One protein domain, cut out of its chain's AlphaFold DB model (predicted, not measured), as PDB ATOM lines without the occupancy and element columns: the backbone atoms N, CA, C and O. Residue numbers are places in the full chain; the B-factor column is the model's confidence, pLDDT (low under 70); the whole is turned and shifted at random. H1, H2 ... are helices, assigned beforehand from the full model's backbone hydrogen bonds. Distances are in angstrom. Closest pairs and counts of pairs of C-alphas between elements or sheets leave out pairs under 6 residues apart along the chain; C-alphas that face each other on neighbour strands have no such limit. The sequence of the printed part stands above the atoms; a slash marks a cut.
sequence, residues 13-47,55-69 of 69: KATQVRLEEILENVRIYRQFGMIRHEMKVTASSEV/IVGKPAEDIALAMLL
ATOM      1  N   LYS A  13     157.298 181.285 232.229       91.00
ATOM      2  CA  LYS A  13     157.528 179.939 232.767       91.00
ATOM      3  C   LYS A  13     157.641 178.930 231.637       91.00
ATOM      4  O   LYS A  13     158.614 178.188 231.601       91.00
ATOM      5  N   ALA A  14     156.704 178.949 230.690       90.75
ATOM      6  CA  ALA A  14     156.761 178.053 229.536       90.75
ATOM      7  C   ALA A  14     158.039 178.273 228.709       90.75
ATOM      8  O   ALA A  14     158.692 177.322 228.289       90.75
ATOM      9  N   THR A  15     158.435 179.537 228.530       91.50
ATOM     10  CA  THR A  15     159.668 179.882 227.807       91.50
ATOM     11  C   THR A  15     160.916 179.414 228.550       91.50
ATOM     12  O   THR A  15     161.843 178.912 227.922       91.50
ATOM     13  N   GLN A  16     160.942 179.557 229.877       92.38
ATOM     14  CA  GLN A  16     162.054 179.100 230.704       92.38
ATOM     15  C   GLN A  16     162.231 177.582 230.616       92.38
ATOM     16  O   GLN A  16     163.332 177.137 230.315       92.38
ATOM     17  N   VAL A  17     161.154 176.808 230.794       95.56
ATOM     18  CA  VAL A  17     161.199 175.337 230.701       95.56
ATOM     19  C   VAL A  17     161.772 174.906 229.353       95.56
ATOM     20  O   VAL A  17     162.708 174.113 229.296       95.56
ATOM     21  N   ARG A  18     161.291 175.511 228.262       93.44
ATOM     22  CA  ARG A  18     161.772 175.180 226.918       93.44
ATOM     23  C   ARG A  18     163.236 175.562 226.683       93.44
ATOM     24  O   ARG A  18     163.943 174.869 225.960       93.44
ATOM     25  N   LEU A  19     163.704 176.664 227.271       95.38
ATOM     26  CA  LEU A  19     165.118 177.045 227.215       95.38
ATOM     27  C   LEU A  19     165.998 176.071 228.000       95.38
ATOM     28  O   LEU A  19     167.055 175.686 227.508       95.38
ATOM     29  N   GLU A  20     165.568 175.673 229.194       96.38
ATOM     30  CA  GLU A  20     166.292 174.726 230.046       96.38
ATOM     31  C   GLU A  20     166.434 173.356 229.366       96.38
ATOM     32  O   GLU A  20     167.536 172.812 229.341       96.38
ATOM     33  N   GLU A  21     165.380 172.855 228.714       93.19
ATOM     34  CA  GLU A  21     165.426 171.624 227.908       93.19
ATOM     35  C   GLU A  21     166.488 171.691 226.796       93.19
ATOM     36  O   GLU A  21     167.289 170.770 226.620       93.19
ATOM     37  N   ILE A  22     166.544 172.805 226.058       93.38
ATOM     38  CA  ILE A  22     167.523 172.991 224.976       93.38
ATOM     39  C   ILE A  22     168.944 173.089 225.538       93.38
ATOM     40  O   ILE A  22     169.867 172.478 224.997       93.38
ATOM     41  N   LEU A  23     169.142 173.855 226.613       95.75
ATOM     42  CA  LEU A  23     170.458 174.023 227.231       95.75
ATOM     43  C   LEU A  23     170.992 172.704 227.794       95.75
ATOM     44  O   LEU A  23     172.189 172.434 227.679       95.75
ATOM     45  N   GLU A  24     170.118 171.856 228.330       93.00
ATOM     46  CA  GLU A  24     170.483 170.522 228.794       93.00
ATOM     47  C   GLU A  24     170.901 169.613 227.630       93.00
ATOM     48  O   GLU A  24     171.948 168.964 227.699       93.00
ATOM     49  N   ASN A  25     170.177 169.642 226.508       89.75
ATOM     50  CA  ASN A  25     170.570 168.922 225.294       89.75
ATOM     51  C   ASN A  25     171.958 169.355 224.793       89.75
ATOM     52  O   ASN A  25     172.797 168.513 224.461       89.75
ATOM     53  N   VAL A  26     172.239 170.663 224.792       92.38
ATOM     54  CA  VAL A  26     173.562 171.203 224.435       92.38
ATOM     55  C   VAL A  26     174.634 170.732 225.421       92.38
ATOM     56  O   VAL A  26     175.732 170.359 224.999       92.38
ATOM     57  N   ARG A  27     174.335 170.710 226.727       93.81
ATOM     58  CA  ARG A  27     175.252 170.226 227.768       93.81
ATOM     59  C   ARG A  27     175.621 168.760 227.544       93.81
ATOM     60  O   ARG A  27     176.807 168.427 227.562       93.81
ATOM     61  N   ILE A  28     174.629 167.908 227.285       90.12
ATOM     62  CA  ILE A  28     174.815 166.479 226.998       90.12
ATOM     63  C   ILE A  28     175.641 166.301 225.722       90.12
ATOM     64  O   ILE A  28     176.634 165.574 225.736       90.12
ATOM     65  N   TYR A  29     175.297 167.009 224.643       89.12
ATOM     66  CA  TYR A  29     176.028 166.916 223.380       89.12
ATOM     67  C   TYR A  29     177.490 167.347 223.526       89.12
ATOM     68  O   TYR A  29     178.387 166.681 223.019       89.12
ATOM     69  N   ARG A  30     177.764 168.420 224.276       90.75
ATOM     70  CA  ARG A  30     179.137 168.871 224.535       90.75
ATOM     71  C   ARG A  30     179.947 167.850 225.335       90.75
ATOM     72  O   ARG A  30     181.149 167.739 225.119       90.75
ATOM     73  N   GLN A  31     179.314 167.142 226.267       89.81
ATOM     74  CA  GLN A  31     179.989 166.167 227.123       89.81
ATOM     75  C   GLN A  31     180.230 164.827 226.414       89.81
ATOM     76  O   GLN A  31     181.291 164.233 226.587       89.81
ATOM     77  N   PHE A  32     179.258 164.348 225.640       85.88
ATOM     78  CA  PHE A  32     179.266 162.992 225.083       85.88
ATOM     79  C   PHE A  32     179.434 162.939 223.557       85.88
ATOM     80  O   PHE A  32     179.619 161.858 223.007       85.88
ATOM     81  N   GLY A  33     179.363 164.073 222.856       86.69
ATOM     82  CA  GLY A  33     179.452 164.167 221.393       86.69
ATOM     83  C   GLY A  33     178.191 163.718 220.646       86.69
ATOM     84  O   GLY A  33     178.135 163.811 219.424       86.69
ATOM     85  N   MET A  34     177.183 163.224 221.365       83.19
ATOM     86  CA  MET A  34     175.909 162.760 220.824       83.19
ATOM     87  C   MET A  34     174.845 162.747 221.925       83.19
ATOM     88  O   MET A  34     175.163 162.596 223.105       83.19
ATOM     89  N   ILE A  35     173.576 162.852 221.537       80.12
ATOM     90  CA  ILE A  35     172.441 162.607 222.432       80.12
ATOM     91  C   ILE A  35     171.966 161.176 222.163       80.12
ATOM     92  O   ILE A  35     171.572 160.851 221.044       80.12
ATOM     93  N   ARG A  36     172.053 160.293 223.164       74.12
ATOM     94  CA  ARG A  36     171.603 158.897 223.044       74.12
ATOM     95  C   ARG A  36     170.146 158.780 223.481       74.12
ATOM     96  O   ARG A  36     169.788 159.233 224.564       74.12
ATOM     97  N   HIS A  37     169.321 158.142 222.659       74.50
ATOM     98  CA  HIS A  37     167.976 157.694 223.027       74.50
ATOM     99  C   HIS A  37     168.002 156.167 223.040       74.50
ATOM    100  O   HIS A  37     167.894 155.513 222.007       74.50
ATOM    101  N   GLU A  38     168.307 155.598 224.205       68.25
ATOM    102  CA  GLU A  38     168.564 154.165 224.334       68.25
ATOM    103  C   GLU A  38     167.269 153.379 224.550       68.25
ATOM    104  O   GLU A  38     166.477 153.688 225.441       68.25
ATOM    105  N   MET A  39     167.084 152.324 223.749       67.75
ATOM    106  CA  MET A  39     165.998 151.351 223.893       67.75
ATOM    107  C   MET A  39     166.126 150.612 225.211       67.75
ATOM    108  O   MET A  39     166.881 149.650 225.338       67.75
ATOM    109  N   LYS A  40     165.350 151.045 226.207       65.31
ATOM    110  CA  LYS A  40     165.283 150.351 227.487       65.31
ATOM    111  C   LYS A  40     164.366 149.138 227.369       65.31
ATOM    112  O   LYS A  40     163.155 149.227 227.541       65.31
ATOM    113  N   VAL A  41     164.960 147.978 227.103       65.19
ATOM    114  CA  VAL A  41     164.271 146.686 227.187       65.19
ATOM    115  C   VAL A  41     164.492 146.118 228.582       65.19
ATOM    116  O   VAL A  41     165.469 145.423 228.840       65.19
ATOM    117  N   THR A  42     163.611 146.448 229.524       63.69
ATOM    118  CA  THR A  42     163.589 145.754 230.817       63.69
ATOM    119  C   THR A  42     162.683 144.539 230.683       63.69
ATOM    120  O   THR A  42     161.475 144.678 230.489       63.69
ATOM    121  N   ALA A  43     163.262 143.339 230.757       62.34
ATOM    122  CA  ALA A  43     162.466 142.127 230.884       62.34
ATOM    123  C   ALA A  43     161.648 142.229 232.181       62.34
ATOM    124  O   ALA A  43     162.211 142.426 233.256       62.34
ATOM    125  N   SER A  44     160.321 142.143 232.074       61.91
ATOM    126  CA  SER A  44     159.452 142.045 233.246       61.91
ATOM    127  C   SER A  44     159.843 140.783 234.022       61.91
ATOM    128  O   SER A  44     159.820 139.686 233.468       61.91
ATOM    129  N   SER A  45     160.240 140.948 235.285       60.94
ATOM    130  CA  SER A  45     160.542 139.848 236.208       60.94
ATOM    131  C   SER A  45     159.279 139.239 236.830       60.94
ATOM    132  O   SER A  45     159.370 138.316 237.639       60.94
ATOM    133  N   GLU A  46     158.097 139.749 236.472       66.06
ATOM    134  CA  GLU A  46     156.820 139.287 237.003       66.06
ATOM    135  C   GLU A  46     156.421 137.957 236.362       66.06
ATOM    136  O   GLU A  46     156.373 137.807 235.135       66.06
ATOM    137  N   VAL A  47     156.097 136.975 237.204       66.75
ATOM    138  CA  VAL A  47     155.604 135.679 236.741       66.75
ATOM    139  C   VAL A  47     154.189 135.864 236.193       66.75
ATOM    140  O   VAL A  47     153.226 136.026 236.939       66.75
ATOM    141  N   ILE A  55     152.160 139.348 224.353       66.06
ATOM    142  CA  ILE A  55     152.241 140.779 224.658       66.06
ATOM    143  C   ILE A  55     153.689 141.109 225.024       66.06
ATOM    144  O   ILE A  55     154.134 140.907 226.161       66.06
ATOM    145  N   VAL A  56     154.425 141.594 224.028       69.81
ATOM    146  CA  VAL A  56     155.774 142.151 224.159       69.81
ATOM    147  C   VAL A  56     155.695 143.674 224.238       69.81
ATOM    148  O   VAL A  56     154.795 144.285 223.664       69.81
ATOM    149  N   GLY A  57     156.627 144.291 224.970       72.88
ATOM    150  CA  GLY A  57     156.795 145.744 224.923       72.88
ATOM    151  C   GLY A  57     157.205 146.201 223.520       72.88
ATOM    152  O   GLY A  57     157.713 145.402 222.729       72.88
ATOM    153  N   LYS A  58     157.016 147.489 223.221       80.62
ATOM    154  CA  LYS A  58     157.292 148.073 221.903       80.62
ATOM    155  C   LYS A  58     158.371 149.167 221.952       80.62
ATOM    156  O   LYS A  58     158.159 150.273 221.463       80.62
ATOM    157  N   PRO A  59     159.571 148.849 222.465       77.75
ATOM    158  CA  PRO A  59     160.620 149.835 222.726       77.75
ATOM    159  C   PRO A  59     161.060 150.603 221.469       77.75
ATOM    160  O   PRO A  59     161.551 151.721 221.574       77.75
ATOM    161  N   ALA A  60     160.904 150.005 220.281       78.88
ATOM    162  CA  ALA A  60     161.248 150.647 219.015       78.88
ATOM    163  C   ALA A  60     160.237 151.736 218.630       78.88
ATOM    164  O   ALA A  60     160.640 152.806 218.186       78.88
ATOM    165  N   GLU A  61     158.939 151.476 218.822       82.19
ATOM    166  CA  GLU A  61     157.878 152.459 218.562       82.19
ATOM    167  C   GLU A  61     157.978 153.621 219.558       82.19
ATOM    168  O   GLU A  61     157.927 154.782 219.156       82.19
ATOM    169  N   ASP A  62     158.215 153.314 220.837       81.69
ATOM    170  CA  ASP A  62     158.314 154.319 221.902       81.69
ATOM    171  C   ASP A  62     159.472 155.304 221.660       81.69
ATOM    172  O   ASP A  62     159.323 156.512 221.848       81.69
ATOM    173  N   ILE A  63     160.620 154.815 221.183       79.12
ATOM    174  CA  ILE A  63     161.762 155.680 220.854       79.12
ATOM    175  C   ILE A  63     161.590 156.404 219.535       79.12
ATOM    176  O   ILE A  63     161.996 157.559 219.435       79.12
ATOM    177  N   ALA A  64     160.958 155.779 218.545       78.38
ATOM    178  CA  ALA A  64     160.627 156.471 217.308       78.38
ATOM    179  C   ALA A  64     159.730 157.690 217.583       78.38
ATOM    180  O   ALA A  64     159.977 158.758 217.031       78.38
ATOM    181  N   LEU A  65     158.747 157.562 218.482       79.31
ATOM    182  CA  LEU A  65     157.915 158.685 218.924       79.31
ATOM    183  C   LEU A  65     158.718 159.743 219.687       79.31
ATOM    184  O   LEU A  65     158.548 160.929 219.422       79.31
ATOM    185  N   ALA A  66     159.617 159.332 220.585       77.25
ATOM    186  CA  ALA A  66     160.470 160.257 221.332       77.25
ATOM    187  C   ALA A  66     161.469 161.030 220.449       77.25
ATOM    188  O   ALA A  66     161.912 162.102 220.840       77.25
ATOM    189  N   MET A  67     161.837 160.501 219.276       66.75
ATOM    190  CA  MET A  67     162.707 161.179 218.304       66.75
ATOM    191  C   MET A  67     161.953 162.100 217.329       66.75
ATOM    192  O   MET A  67     162.590 162.912 216.662       66.75
ATOM    193  N   LEU A  68     160.634 161.933 217.179       62.62
ATOM    194  CA  LEU A  68     159.810 162.645 216.189       62.62
ATOM    195  C   LEU A  68     159.106 163.902 216.735       62.62
ATOM    196  O   LEU A  68     158.614 164.694 215.930       62.62
ATOM    197  N   LEU A  69     159.046 164.077 218.057       50.38
ATOM    198  CA  LEU A  69     158.486 165.248 218.753       50.38
ATOM    199  C   LEU A  69     159.598 166.140 219.313       50.38
ATOM    200  O   LEU A  69     159.405 167.378 219.282       50.38
TER     201      LEU A  69
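This is residues 13 to 47 and 55 to 69 of the 69 residues of the protein "Phage-related protein" of Bacillus thuringiensis serovar israelensis ATCC 35646 (UniProt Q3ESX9). What shape does the printed part make? It is an open L: the long helix H1 makes one arm, and from its end residues 33 to 47, with no named element, run off as the other, longer arm. After a cut, the short helix H2 runs back beside that second arm towards H1 but stays apart from it. How is it made up? The printed part has 50 residues with two named helices, H1 then H2, and no named strand, and its class is all helix. How spread out is it? It is extended, with a radius of gyration of the C-alphas of 15.2 A, and elongated, with spans of 44 by 27 by 20 A.

Do the two helices meet? H1, residues 13 to 32, and H2, residues 59 to 68, are apart: no C-alpha of the one is within 8 A of the other. Which part stands free? Residues 13 to 24, which belong to H1, stand free, with no C-alpha 8 or more residues away along the chain within 10 A. What do the backbones show? In H1 and H2 every O i to N i+4 pair is within hydrogen-bond range.

Where does H1 run? It runs 28.6 A from C-alpha 13 at (157.528, 179.939, 232.767) to C-alpha 32 at (179.266, 162.992, 225.083). Where does H2 run? It spans 14.4 A and ends with C-alpha 68 at (159.810, 162.645, 216.189).

How large is it? The two C-alphas farthest apart, those of Thr 15 and Val 47, are 45.3 A apart. Where is the cut? Residues 48 to 54 are not printed, and C-alphas 47 and 55 are 13.5 A apart across the cut, which lies in the link from H1 to H2. Where is confidence low? The pLDDT is under 70 at residues 38 to 47, 55 to 56 and 67 to 69, and the mean of the printed part is 79.9.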